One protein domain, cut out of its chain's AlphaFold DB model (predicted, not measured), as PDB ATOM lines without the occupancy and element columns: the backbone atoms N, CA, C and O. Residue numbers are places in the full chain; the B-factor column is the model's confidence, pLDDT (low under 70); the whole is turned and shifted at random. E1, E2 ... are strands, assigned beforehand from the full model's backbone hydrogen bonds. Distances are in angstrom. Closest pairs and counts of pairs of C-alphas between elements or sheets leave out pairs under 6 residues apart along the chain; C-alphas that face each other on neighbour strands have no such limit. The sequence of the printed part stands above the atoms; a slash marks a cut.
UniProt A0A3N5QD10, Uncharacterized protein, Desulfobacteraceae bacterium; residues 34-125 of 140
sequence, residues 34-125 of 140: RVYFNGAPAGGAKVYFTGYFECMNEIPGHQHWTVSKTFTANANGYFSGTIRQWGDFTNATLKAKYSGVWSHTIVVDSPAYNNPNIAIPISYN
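What this domain is: This is residues 34 to 125 of the 140 residues of an uncharacterized protein of Desulfobacteraceae bacterium (UniProt A0A3N5QD10). A small, crossed strand sandwich: a long, twisted sheet of E3, E2, E5 and the short E7 has the two-stranded sheet E1 and E6 partly face to face with it, and the long strand E4 runs lengthwise over the same face, nearest to E3. The E2 to E3 hairpin's loop around Ile 59 sticks out at one end, and the loop around Asn 115 sticks out to the side. The printed part has 92 residues with no named helix and seven named strands, E1 to E7 in order along the chain; the class is all strand, with 46 residues in named elements. The larger sheet, in the order E3, E2, E5, E7, is mixed, and the smaller is antiparallel. The whole is only just compact, close to loose, with a radius of gyration of the C-alphas of 14.7 A, and is elongated, spanning 46 by 29 by 17 A.

How they stand to each other: In the larger sheet, E2, residues 46 to 53, and E3, residues 65 to 72, form a hairpin; they are antiparallel at 164 degrees, with N 49 and O 69 within hydrogen-bond range at 2.8 A. E5, residues 91 to 98, is antiparallel to E2 at 168 degrees, with N 48 and O 95 at 2.7 A. E7, residues 122 to 124, is parallel to E5 at 38 degrees, with N 123 and O 92 at 3.0 A. E3 and E7 are the edge strands. The sheet is twisted, its C-alphas up to 4.0 A off the best plane. E1, residues 34 to 37, and E6, residues 105 to 110, are antiparallel at 173 degrees, with N 34 and O 107 at 2.8 A. The two sheets form a sandwich, two sheets face to face, their strands at 56 degrees. The closest C-alphas of E5 and E6, those of Ala 96 and Ile 106, are 7.2 A apart. E4, residues 78 to 86, pairs with no named strand; its closest C-alpha pair with E3 is Phe 79 and Thr 72, 6.2 A. E4 and E6 are near each other, while E3 and E6 are apart.

Where its parts are: E1 begins at C-alpha 34, (-39.388, -1.661, 71.379), and E7 ends at C-alpha 124, (-42.758, -11.374, 64.586). From first to last C-alpha, E4 measures 26.6 A, E5 24.1 A, E3 23.8 A, E2 23.5 A, E6 15.5 A, E1 10.2 A and E7 6.4 A. E4 begins at C-alpha 78, (-40.714, 2.282, 72.301).

The domain as a whole: The C-alphas of Ala 40 and Ile 59, the two farthest apart, are 47.3 A from each other. The printed part has no cut. The links E2 to E3 and E6 to E7 are long. The mean pLDDT of the printed part is 76.4, and residues 55 to 64 and 109 to 125 are under 70.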
ATOM      1  N   ARG A  34     -40.420  -2.514  71.950       88.88
ATOM      2  CA  ARG A  34     -39.388  -1.661  71.379       88.88
ATOM      3  C   ARG A  34     -38.942  -2.158  70.012       88.88
ATOM      4  O   ARG A  34     -38.740  -3.348  69.790       88.88
ATOM      5  N   VAL A  35     -38.779  -1.215  69.094       87.19
ATOM      6  CA  VAL A  35     -38.287  -1.440  67.736       87.19
ATOM      7  C   VAL A  35     -36.792  -1.161  67.692       87.19
ATOM      8  O   VAL A  35     -36.348  -0.117  68.180       87.19
ATOM      9  N   TYR A  36     -36.035  -2.061  67.068       86.81
ATOM     10  CA  TYR A  36     -34.602  -1.899  66.846       86.81
ATOM     11  C   TYR A  36     -34.257  -2.029  65.365       86.81
ATOM     12  O   TYR A  36     -34.602  -3.020  64.724       86.81
ATOM     13  N   PHE A  37     -33.506  -1.064  64.844       84.06
ATOM     14  CA  PHE A  37     -32.964  -1.080  63.491       84.06
ATOM     15  C   PHE A  37     -31.436  -1.112  63.576       84.06
ATOM     16  O   PHE A  37     -30.847  -0.242  64.214       84.06
ATOM     17  N   ASN A  38     -30.804  -2.128  62.978       83.00
ATOM     18  CA  ASN A  38     -29.355  -2.369  63.048       83.00
ATOM     19  C   ASN A  38     -28.799  -2.275  64.483       83.00
ATOM     20  O   ASN A  38     -27.861  -1.535  64.752       83.00
ATOM     21  N   GLY A  39     -29.447  -2.963  65.428       82.25
ATOM     22  CA  GLY A  39     -29.023  -3.001  66.835       82.25
ATOM     23  C   GLY A  39     -29.342  -1.749  67.667       82.25
ATOM     24  O   GLY A  39     -29.193  -1.787  68.885       82.25
ATOM     25  N   ALA A  40     -29.844  -0.664  67.065       85.62
ATOM     26  CA  ALA A  40     -30.149   0.585  67.766       85.62
ATOM     27  C   ALA A  40     -31.664   0.844  67.884       85.62
ATOM     28  O   ALA A  40     -32.420   0.473  66.981       85.62
ATOM     29  N   PRO A  41     -32.146   1.505  68.958       90.75
ATOM     30  CA  PRO A  41     -33.552   1.885  69.071       90.75
ATOM     31  C   PRO A  41     -34.011   2.769  67.903       90.75
ATOM     32  O   PRO A  41     -33.438   3.826  67.639       90.75
ATOM     33  N   ALA A  42     -35.070   2.349  67.212       91.00
ATOM     34  CA  ALA A  42     -35.554   3.006  65.999       91.00
ATOM     35  C   ALA A  42     -36.663   4.020  66.319       91.00
ATOM     36  O   ALA A  42     -37.861   3.724  66.234       91.00
ATOM     37  N   GLY A  43     -36.269   5.223  66.733       94.62
ATOM     38  CA  GLY A  43     -37.224   6.260  67.108       94.62
ATOM     39  C   GLY A  43     -38.064   6.763  65.935       94.62
ATOM     40  O   GLY A  43     -37.535   7.060  64.877       94.62
ATOM     41  N   GLY A  44     -39.387   6.866  66.088       93.81
ATOM     42  CA  GLY A  44     -40.286   7.256  64.991       93.81
ATOM     43  C   GLY A  44     -40.654   6.125  64.021       93.81
ATOM     44  O   GLY A  44     -41.392   6.363  63.061       93.81
ATOM     45  N   ALA A  45     -40.195   4.893  64.268       93.69
ATOM     46  CA  ALA A  45     -40.624   3.721  63.510       93.69
ATOM     47  C   ALA A  45     -42.152   3.547  63.539       93.69
ATOM     48  O   ALA A  45     -42.809   3.786  64.554       93.69
ATOM     49  N   LYS A  46     -42.729   3.101  62.422       92.62
ATOM     50  CA  LYS A  46     -44.141   2.727  62.309       92.62
ATOM     51  C   LYS A  46     -44.288   1.242  62.581       92.62
ATOM     52  O   LYS A  46     -43.692   0.441  61.873       92.62
ATOM     53  N   VAL A  47     -45.083   0.885  63.581       89.38
ATOM     54  CA  VAL A  47     -45.360  -0.505  63.955       89.38
ATOM     55  C   VAL A  47     -46.762  -0.863  63.496       89.38
ATOM     56  O   VAL A  47     -47.719  -0.207  63.886       89.38
ATOM     57  N   TYR A  48     -46.881  -1.886  62.667       89.38
ATOM     58  CA  TYR A  48     -48.116  -2.392  62.095       89.38
ATOM     59  C   TYR A  48     -48.518  -3.651  62.846       89.38
ATOM     60  O   TYR A  48     -47.795  -4.645  62.829       89.38
ATOM     61  N   PHE A  49     -49.670  -3.590  63.499       86.12
ATOM     62  CA  PHE A  49     -50.355  -4.749  64.036       86.12
ATOM     63  C   PHE A  49     -51.413  -5.209  63.048       86.12
ATOM     64  O   PHE A  49     -52.182  -4.390  62.538       86.12
ATOM     65  N   THR A  50     -51.486  -6.518  62.850       84.56
ATOM     66  CA  THR A  50     -52.588  -7.195  62.170       84.56
ATOM     67  C   THR A  50     -52.965  -8.421  62.978       84.56
ATOM     68  O   THR A  50     -52.096  -9.234  63.274       84.56
ATOM     69  N   GLY A  51     -54.237  -8.574  63.316       82.31
ATOM     70  CA  GLY A  51     -54.736  -9.770  63.980       82.31
ATOM     71  C   GLY A  51     -56.090 -10.160  63.429       82.31
ATOM     72  O   GLY A  51     -56.792  -9.319  62.861       82.31
ATOM     73  N   TYR A  52     -56.443 -11.429  63.580       79.69
ATOM     74  CA  TYR A  52     -57.748 -11.923  63.180       79.69
ATOM     75  C   TYR A  52     -58.303 -12.954  64.164       79.69
ATOM     76  O   TYR A  52     -57.555 -13.632  64.874       79.69
ATOM     77  N   PHE A  53     -59.629 -13.055  64.187       78.19
ATOM     78  CA  PHE A  53     -60.375 -14.127  64.840       78.19
ATOM     79  C   PHE A  53     -60.972 -15.060  63.782       78.19
ATOM     80  O   PHE A  53     -61.695 -14.610  62.886       78.19
ATOM     81  N   GLU A  54     -60.659 -16.348  63.903       71.88
ATOM     82  CA  GLU A  54     -61.290 -17.449  63.172       71.88
ATOM     83  C   GLU A  54     -62.352 -18.104  64.061       71.88
ATOM     84  O   GLU A  54     -62.067 -18.576  65.163       71.88
ATOM     85  N   CYS A  55     -63.581 -18.182  63.556       68.94
ATOM     86  CA  CYS A  55     -64.634 -18.976  64.176       68.94
ATOM     87  C   CYS A  55     -64.326 -20.468  63.989       68.94
ATOM     88  O   CYS A  55     -64.374 -20.956  62.868       68.94
ATOM     89  N   MET A  56     -64.090 -21.220  65.069       58.88
ATOM     90  CA  MET A  56     -63.777 -22.662  64.978       58.88
ATOM     91  C   MET A  56     -64.896 -23.520  64.352       58.88
ATOM     92  O   MET A  56     -64.634 -24.638  63.917       58.88
ATOM     93  N   ASN A  57     -66.127 -23.005  64.278       55.16
ATOM     94  CA  ASN A  57     -67.242 -23.630  63.563       55.16
ATOM     95  C   ASN A  57     -67.645 -22.747  62.376       55.16
ATOM     96  O   ASN A  57     -68.659 -22.047  62.419       55.16
ATOM     97  N   GLU A  58     -66.827 -22.736  61.325       52.44
ATOM     98  CA  GLU A  58     -67.164 -22.037  60.088       52.44
ATOM     99  C   GLU A  58     -68.389 -22.699  59.440       52.44
ATOM    100  O   GLU A  58     -68.327 -23.799  58.888       52.44
ATOM    101  N   ILE A  59     -69.525 -22.002  59.457       49.62
ATOM    102  CA  ILE A  59     -70.502 -22.182  58.383       49.62
ATOM    103  C   ILE A  59     -69.794 -21.688  57.108       49.62
ATOM    104  O   ILE A  59     -69.225 -20.588  57.132       49.62
ATOM    105  N   PRO A  60     -69.799 -22.458  56.004       48.84
ATOM    106  CA  PRO A  60     -69.127 -22.067  54.771       48.84
ATOM    107  C   PRO A  60     -69.523 -20.647  54.339       48.84
ATOM    108  O   PRO A  60     -70.684 -20.390  54.023       48.84
ATOM    109  N   GLY A  61     -68.553 -19.725  54.341       48.81
ATOM    110  CA  GLY A  61     -68.750 -18.323  53.953       48.81
ATOM    111  C   GLY A  61     -68.732 -17.285  55.085       48.81
ATOM    112  O   GLY A  61     -68.955 -16.108  54.791       48.81
ATOM    113  N   HIS A  62     -68.472 -17.653  56.347       48.53
ATOM    114  CA  HIS A  62     -68.274 -16.664  57.420       48.53
ATOM    115  C   HIS A  62     -66.857 -16.112  57.480       48.53
ATOM    116  O   HIS A  62     -65.871 -16.816  57.305       48.53
ATOM    117  N   GLN A  63     -66.809 -14.790  57.639       61.56
ATOM    118  CA  GLN A  63     -65.668 -13.945  57.334       61.56
ATOM    119  C   GLN A  63     -64.882 -13.675  58.614       61.56
ATOM    120  O   GLN A  63     -65.446 -13.214  59.603       61.56
ATOM    121  N   HIS A  64     -63.583 -13.958  58.588       67.94
ATOM    122  CA  HIS A  64     -62.660 -13.666  59.682       67.94
ATOM    123  C   HIS A  64     -62.769 -12.201  60.115       67.94
ATOM    124  O   HIS A  64     -62.746 -11.291  59.279       67.94
ATOM    125  N   TRP A  65     -62.837 -11.946  61.422       75.19
ATOM    126  CA  TRP A  65     -62.774 -10.572  61.920       75.19
ATOM    127  C   TRP A  65     -61.328 -10.134  62.008       75.19
ATOM    128  O   TRP A  65     -60.619 -10.518  62.933       75.19
ATOM    129  N   THR A  66     -60.913  -9.309  61.054       77.69
ATOM    130  CA  THR A  66     -59.563  -8.748  61.005       77.69
ATOM    131  C   THR A  66     -59.538  -7.352  61.612       77.69
ATOM    132  O   THR A  66     -60.390  -6.515  61.310       77.69
ATOM    133  N   VAL A  67     -58.503  -7.059  62.392       81.56
ATOM    134  CA  VAL A  67     -58.171  -5.702  62.825       81.56
ATOM    135  C   VAL A  67     -56.738  -5.372  62.441       81.56
ATOM    136  O   VAL A  67     -55.831  -6.202  62.520       81.56
ATOM    137  N   SER A  68     -56.529  -4.127  62.027       84.62
ATOM    138  CA  SER A  68     -55.201  -3.581  61.791       84.62
ATOM    139  C   SER A  68     -55.057  -2.238  62.488       84.62
ATOM    140  O   SER A  68     -56.009  -1.459  62.581       84.62
ATOM    141  N   LYS A  69     -53.869  -1.972  63.026       89.06
ATOM    142  CA  LYS A  69     -53.568  -0.697  63.677       89.06
ATOM    143  C   LYS A  69     -52.098  -0.353  63.514       89.06
ATOM    144  O   LYS A  69     -51.243  -1.234  63.480       89.06
ATOM    145  N   THR A  70     -51.807   0.941  63.431       92.50
ATOM    146  CA  THR A  70     -50.437   1.442  63.335       92.50
ATOM    147  C   THR A  70     -50.083   2.272  64.559       92.50
ATOM    148  O   THR A  70     -50.823   3.176  64.945       92.50
ATOM    149  N   PHE A  71     -48.920   1.993  65.134       90.19
ATOM    150  CA  PHE A  71     -48.304   2.754  66.218       90.19
ATOM    151  C   PHE A  71     -47.086   3.489  65.692       90.19
ATOM    152  O   PHE A  71     -46.501   3.117  64.676       90.19
ATOM    153  N   THR A  72     -46.701   4.548  66.391       94.50
ATOM    154  CA  THR A  72     -45.436   5.235  66.136       94.50
ATOM    155  C   THR A  72     -44.577   5.091  67.373       94.50
ATOM    156  O   THR A  72     -45.026   5.416  68.470       94.50
ATOM    157  N   ALA A  73     -43.364   4.587  67.191       93.25
ATOM    158  CA  ALA A  73     -42.392   4.503  68.254       93.25
ATOM    159  C   ALA A  73     -41.951   5.909  68.684       93.25
ATOM    160  O   ALA A  73     -41.753   6.793  67.847       93.25
ATOM    161  N   ASN A  74     -41.775   6.119  69.984       96.12
ATOM    162  CA  ASN A  74     -41.176   7.341  70.513       96.12
ATOM    163  C   ASN A  74     -39.681   7.425  70.152       96.12
ATOM    164  O   ASN A  74     -39.146   6.521  69.520       96.12
ATOM    165  N   ALA A  75     -38.988   8.485  70.574       94.06
ATOM    166  CA  ALA A  75     -37.568   8.693  70.261       94.06
ATOM    167  C   ALA A  75     -36.643   7.525  70.670       94.06
ATOM    168  O   ALA A  75     -35.614   7.316  70.039       94.06
ATOM    169  N   ASN A  76     -37.037   6.724  71.664       93.00
ATOM    170  CA  ASN A  76     -36.278   5.576  72.164       93.00
ATOM    171  C   ASN A  76     -36.753   4.241  71.558       93.00
ATOM    172  O   ASN A  76     -36.546   3.183  72.149       93.00
ATOM    173  N   GLY A  77     -37.456   4.276  70.423       89.75
ATOM    174  CA  GLY A  77     -37.955   3.086  69.732       89.75
ATOM    175  C   GLY A  77     -39.132   2.391  70.425       89.75
ATOM    176  O   GLY A  77     -39.594   1.362  69.939       89.75
ATOM    177  N   TYR A  78     -39.635   2.915  71.545       93.38
ATOM    178  CA  TYR A  78     -40.714   2.282  72.301       93.38
ATOM    179  C   TYR A  78     -42.079   2.598  71.696       93.38
ATOM    180  O   TYR A  78     -42.372   3.756  71.391       93.38
ATOM    181  N   PHE A  79     -42.931   1.586  71.580       89.56
ATOM    182  CA  PHE A  79     -44.322   1.723  71.173       89.56
ATOM    183  C   PHE A  79     -45.236   1.097  72.223       89.56
ATOM    184  O   PHE A  79     -44.894   0.109  72.871       89.56
ATOM    185  N   SER A  80     -46.432   1.652  72.353       88.00
ATOM    186  CA  SER A  80     -47.515   1.032  73.098       88.00
ATOM    187  C   SER A  80     -48.851   1.390  72.474       88.00
ATOM    188  O   SER A  80     -48.986   2.367  71.729       88.00
ATOM    189  N   GLY A  81     -49.855   0.579  72.762       83.69
ATOM    190  CA  GLY A  81     -51.212   0.891  72.378       83.69
ATOM    191  C   GLY A  81     -52.197  -0.163  72.832       83.69
ATOM    192  O   GLY A  81     -51.844  -1.182  73.422       83.69
ATOM    193  N   THR A  82     -53.455   0.118  72.519       84.00
ATOM    194  CA  THR A  82     -54.575  -0.783  72.756       84.00
ATOM    195  C   THR A  82     -55.306  -1.084  71.456       84.00
ATOM    196  O   THR A  82     -55.392  -0.227  70.567       84.00
ATOM    197  N   ILE A  83     -55.831  -2.297  71.322       83.19
ATOM    198  CA  ILE A  83     -56.682  -2.732  70.212       83.19
ATOM    199  C   ILE A  83     -57.910  -3.398  70.803       83.19
ATOM    200  O   ILE A  83     -57.778  -4.222  71.696       83.19
ATOM    201  N   ARG A  84     -59.083  -3.039  70.290       80.75
ATOM    202  CA  ARG A  84     -60.340  -3.692  70.628       80.75
ATOM    203  C   ARG A  84     -60.685  -4.684  69.528       80.75
ATOM    204  O   ARG A  84     -60.713  -4.293  68.362       80.75
ATOM    205  N   GLN A  85     -60.949  -5.927  69.900       78.44
ATOM    206  CA  GLN A  85     -61.301  -7.015  68.995       78.44
ATOM    207  C   GLN A  85     -62.535  -7.730  69.541       78.44
ATOM    208  O   GLN A  85     -62.737  -7.805  70.751       78.44
ATOM    209  N   TRP A  86     -63.398  -8.187  68.639       77.25
ATOM    210  CA  TRP A  86     -64.502  -9.063  69.007       77.25
ATOM    211  C   TRP A  86     -64.012 -10.513  69.008       77.25
ATOM    212  O   TRP A  86     -63.384 -10.936  68.030       77.25
ATOM    213  N   GLY A  87     -64.279 -11.235  70.099       75.19
ATOM    214  CA  GLY A  87     -63.672 -12.543  70.345       75.19
ATOM    215  C   GLY A  87     -62.166 -12.451  70.620       75.19
ATOM    216  O   GLY A  87     -61.582 -11.362  70.621       75.19
ATOM    217  N   ASP A  88     -61.544 -13.602  70.865       75.94
ATOM    218  CA  ASP A  88     -60.099 -13.691  71.068       75.94
ATOM    219  C   ASP A  88     -59.332 -13.722  69.745       75.94
ATOM    220  O   ASP A  88     -59.830 -14.215  68.742       75.94
ATOM    221  N   PHE A  89     -58.100 -13.207  69.702       77.19
ATOM    222  CA  PHE A  89     -57.275 -13.379  68.502       77.19
ATOM    223  C   PHE A  89     -56.880 -14.845  68.323       77.19
ATOM    224  O   PHE A  89     -56.225 -15.422  69.190       77.19
ATOM    225  N   THR A  90     -57.176 -15.409  67.153       77.44
ATOM    226  CA  THR A  90     -56.610 -16.696  66.728       77.44
ATOM    227  C   THR A  90     -55.151 -16.520  66.313       77.44
ATOM    228  O   THR A  90     -54.301 -17.357  66.612       77.44
ATOM    229  N   ASN A  91     -54.839 -15.402  65.652       75.62
ATOM    230  CA  ASN A  91     -53.479 -15.048  65.263       75.62
ATOM    231  C   ASN A  91     -53.289 -13.527  65.297       75.62
ATOM    232  O   ASN A  91     -54.190 -12.765  64.933       75.62
ATOM    233  N   ALA A  92     -52.101 -13.087  65.707       80.69
ATOM    234  CA  ALA A  92     -51.678 -11.700  65.625       80.69
ATOM    235  C   ALA A  92     -50.218 -11.597  65.165       80.69
ATOM    236  O   ALA A  92     -49.353 -12.382  65.548       80.69
ATOM    237  N   THR A  93     -49.931 -10.582  64.357       81.75
ATOM    238  CA  THR A  93     -48.603 -10.297  63.815       81.75
ATOM    239  C   THR A  93     -48.241  -8.834  64.039       81.75
ATOM    240  O   THR A  93     -49.076  -7.939  63.880       81.75
ATOM    241  N   LEU A  94     -46.968  -8.593  64.364       84.50
ATOM    242  CA  LEU A  94     -46.362  -7.264  64.407       84.50
ATOM    243  C   LEU A  94     -45.237  -7.149  63.373       84.50
ATOM    244  O   LEU A  94     -44.368  -8.015  63.280       84.50
ATOM    245  N   LYS A  95     -45.226  -6.037  62.635       86.06
ATOM    246  CA  LYS A  95     -44.142  -5.631  61.725       86.06
ATOM    247  C   LYS A  95     -43.777  -4.179  61.992       86.06
ATOM    248  O   LYS A  95     -44.648  -3.397  62.350       86.06
ATOM    249  N   ALA A  96     -42.528  -3.774  61.797       87.69
ATOM    250  CA  ALA A  96     -42.115  -2.393  62.037       87.69
ATOM    251  C   ALA A  96     -41.280  -1.859  60.884       87.69
ATOM    252  O   ALA A  96     -40.471  -2.584  60.324       87.69
ATOM    253  N   LYS A  97     -41.473  -0.588  60.538       89.44
ATOM    254  CA  LYS A  97     -40.791   0.094  59.440       89.44
ATOM    255  C   LYS A  97     -40.195   1.403  59.934       89.44
ATOM    256  O   LYS A  97     -40.909   2.226  60.504       89.44
ATOM    257  N   TYR A  98     -38.912   1.616  59.694       88.75
ATOM    258  CA  TYR A  98     -38.183   2.823  60.056       88.75
ATOM    259  C   TYR A  98     -37.516   3.422  58.816       88.75
ATOM    260  O   TYR A  98     -36.865   2.721  58.053       88.75
ATOM    261  N   SER A  99     -37.724   4.719  58.577       87.25
ATOM    262  CA  SER A  99     -37.160   5.434  57.419       87.25
ATOM    263  C   SER A  99     -37.382   4.741  56.057       87.25
ATOM    264  O   SER A  99     -36.541   4.805  55.165       87.25
ATOM    265  N   GLY A 100     -38.520   4.062  55.883       84.44
ATOM    266  CA  GLY A 100     -38.838   3.362  54.635       84.44
ATOM    267  C   GLY A 100     -38.285   1.934  54.524       84.44
ATOM    268  O   GLY A 100     -38.695   1.230  53.605       84.44
ATOM    269  N   VAL A 101     -37.470   1.484  55.480       82.94
ATOM    270  CA  VAL A 101     -36.899   0.128  55.559       82.94
ATOM    271  C   VAL A 101     -37.559  -0.632  56.696       82.94
ATOM    272  O   VAL A 101     -37.976  -0.032  57.691       82.94
ATOM    273  N   TRP A 102     -37.724  -1.938  56.563       85.19
ATOM    274  CA  TRP A 102     -38.291  -2.706  57.653       85.19
ATOM    275  C   TRP A 102     -37.270  -2.973  58.768       85.19
ATOM    276  O   TRP A 102     -36.067  -3.076  58.563       85.19
ATOM    277  N   SER A 103     -37.773  -3.030  59.994       79.25
ATOM    278  CA  SER A 103     -37.002  -3.346  61.189       79.25
ATOM    279  C   SER A 103     -36.650  -4.823  61.198       79.25
ATOM    280  O   SER A 103     -37.535  -5.637  60.963       79.25
ATOM    281  N   HIS A 104     -35.407  -5.157  61.549       75.94
ATOM    282  CA  HIS A 104     -34.946  -6.542  61.700       75.94
ATOM    283  C   HIS A 104     -35.329  -7.153  63.049       75.94
ATOM    284  O   HIS A 104     -35.363  -8.376  63.194       75.94
ATOM    285  N   THR A 105     -35.635  -6.322  64.048       79.69
ATOM    286  CA  THR A 105     -36.000  -6.798  65.383       79.69
ATOM    287  C   THR A 105     -37.101  -5.942  65.995       79.69
ATOM    288  O   THR A 105     -37.067  -4.708  65.951       79.69
ATOM    289  N   ILE A 106     -38.081  -6.615  66.593       78.56
ATOM    290  CA  ILE A 106     -39.095  -6.029  67.466       78.56
ATOM    291  C   ILE A 106     -39.098  -6.862  68.741       78.56
ATOM    292  O   ILE A 106     -39.282  -8.075  68.687       78.56
ATOM    293  N   VAL A 107     -38.900  -6.211  69.880       81.94
ATOM    294  CA  VAL A 107     -39.040  -6.834  71.196       81.94
ATOM    295  C   VAL A 107     -40.403  -6.445  71.741       81.94
ATOM    296  O   VAL A 107     -40.747  -5.265  71.737       81.94
ATOM    297  N   VAL A 108     -41.197  -7.421  72.174       74.75
ATOM    298  CA  VAL A 108     -42.511  -7.187  72.781       74.75
ATOM    299  C   VAL A 108     -42.367  -7.388  74.285       74.75
ATOM    300  O   VAL A 108     -42.045  -8.485  74.730       74.75
ATOM    301  N   ASP A 109     -42.594  -6.324  75.055       69.69
ATOM    302  CA  ASP A 109     -42.370  -6.305  76.507       69.69
ATOM    303  C   ASP A 109     -43.567  -6.889  77.284       69.69
ATOM    304  O   ASP A 109     -43.417  -7.350  78.413       69.69
ATOM    305  N   SER A 110     -44.761  -6.914  76.679       61.12
ATOM    306  CA  SER A 110     -45.915  -7.646  77.213       61.12
ATOM    307  C   SER A 110     -46.783  -8.200  76.079       61.12
ATOM    308  O   SER A 110     -47.338  -7.402  75.307       61.12
ATOM    309  N   PRO A 111     -46.979  -9.523  75.965       55.28
ATOM    310  CA  PRO A 111     -48.064 -10.046  75.159       55.28
ATOM    311  C   PRO A 111     -49.354  -9.838  75.958       55.28
ATOM    312  O   PRO A 111     -49.557 -10.450  76.996       55.28
ATOM    313  N   ALA A 112     -50.187  -8.907  75.507       56.91
ATOM    314  CA  ALA A 112     -51.629  -8.917  75.720       56.91
ATOM    315  C   ALA A 112     -52.174  -9.312  77.125       56.91
ATOM    316  O   ALA A 112     -52.598 -10.435  77.352       56.91
ATOM    317  N   TYR A 113     -52.388  -8.285  77.960       53.41
ATOM    318  CA  TYR A 113     -53.660  -8.024  78.667       53.41
ATOM    319  C   TYR A 113     -53.900  -8.424  80.145       53.41
ATOM    320  O   TYR A 113     -53.338  -9.350  80.717       53.41
ATOM    321  N   ASN A 114     -54.844  -7.672  80.730       37.41
ATOM    322  CA  ASN A 114     -55.428  -7.726  82.074       37.41
ATOM    323  C   ASN A 114     -56.390  -8.922  82.287       37.41
ATOM    324  O   ASN A 114     -57.342  -8.817  83.061       37.41
ATOM    325  N   ASN A 115     -56.186 -10.045  81.594       42.06
ATOM    326  CA  ASN A 115     -56.887 -11.299  81.864       42.06
ATOM    327  C   ASN A 115     -55.892 -12.463  81.697       42.06
ATOM    328  O   ASN A 115     -55.453 -12.713  80.578       42.06
ATOM    329  N   PRO A 116     -55.508 -13.162  82.778       46.44
ATOM    330  CA  PRO A 116     -54.378 -14.098  82.776       46.44
ATOM    331  C   PRO A 116     -54.576 -15.377  81.940       46.44
ATOM    332  O   PRO A 116     -53.659 -16.189  81.865       46.44
ATOM    333  N   ASN A 117     -55.743 -15.576  81.320       42.66
ATOM    334  CA  ASN A 117     -56.112 -16.845  80.686       42.66
ATOM    335  C   ASN A 117     -55.954 -16.895  79.156       42.66
ATOM    336  O   ASN A 117     -56.137 -17.968  78.586       42.66
ATOM    337  N   ILE A 118     -55.622 -15.788  78.480       49.62
ATOM    338  CA  ILE A 118     -55.516 -15.751  77.010       49.62
ATOM    339  C   ILE A 118     -54.116 -15.278  76.612       49.62
ATOM    340  O   ILE A 118     -53.818 -14.086  76.603       49.62
ATOM    341  N   ALA A 119     -53.240 -16.226  76.277       53.91
ATOM    342  CA  ALA A 119     -51.953 -15.929  75.661       53.91
ATOM    343  C   ALA A 119     -52.142 -15.838  74.143       53.91
ATOM    344  O   ALA A 119     -52.397 -16.848  73.491       53.91
ATOM    345  N   ILE A 120     -52.008 -14.639  73.575       59.34
ATOM    346  CA  ILE A 120     -52.023 -14.470  72.119       59.34
ATOM    347  C   ILE A 120     -50.603 -14.695  71.604       59.34
ATOM    348  O   ILE A 120     -49.710 -13.915  71.958       59.34
ATOM    349  N   PRO A 121     -50.359 -15.713  70.763       61.34
ATOM    350  CA  PRO A 121     -49.077 -15.845  70.094       61.34
ATOM    351  C   PRO A 121     -48.923 -14.680  69.111       61.34
ATOM    352  O   PRO A 121     -49.577 -14.633  68.070       61.34
ATOM    353  N   ILE A 122     -48.069 -13.712  69.454       64.56
ATOM    354  CA  ILE A 122     -47.679 -12.648  68.530       64.56
ATOM    355  C   ILE A 122     -46.487 -13.156  67.731       64.56
ATOM    356  O   ILE A 122     -45.392 -13.320  68.271       64.56
ATOM    357  N   SER A 123     -46.693 -13.383  66.439       65.94
ATOM    358  CA  SER A 123     -45.587 -13.671  65.534       65.94
ATOM    359  C   SER A 123     -44.900 -12.365  65.138       65.94
ATOM    360  O   SER A 123     -45.535 -11.414  64.670       65.94
ATOM    361  N   TYR A 124     -43.584 -12.313  65.323       68.75
ATOM    362  CA  TYR A 124     -42.758 -11.374  64.586       68.75
ATOM    363  C   TYR A 124     -42.449 -12.001  63.231       68.75
ATOM    364  O   TYR A 124     -41.818 -13.054  63.164       68.75
ATOM    365  N   ASN A 125     -42.902 -11.350  62.164       65.75
ATOM    366  CA  ASN A 125     -42.601 -11.782  60.811       65.75
ATOM    367  C   ASN A 125     -41.638 -10.760  60.191       65.75
ATOM    368  O   ASN A 125     -42.124  -9.729  59.692       65.75
TER     369      ASN A 125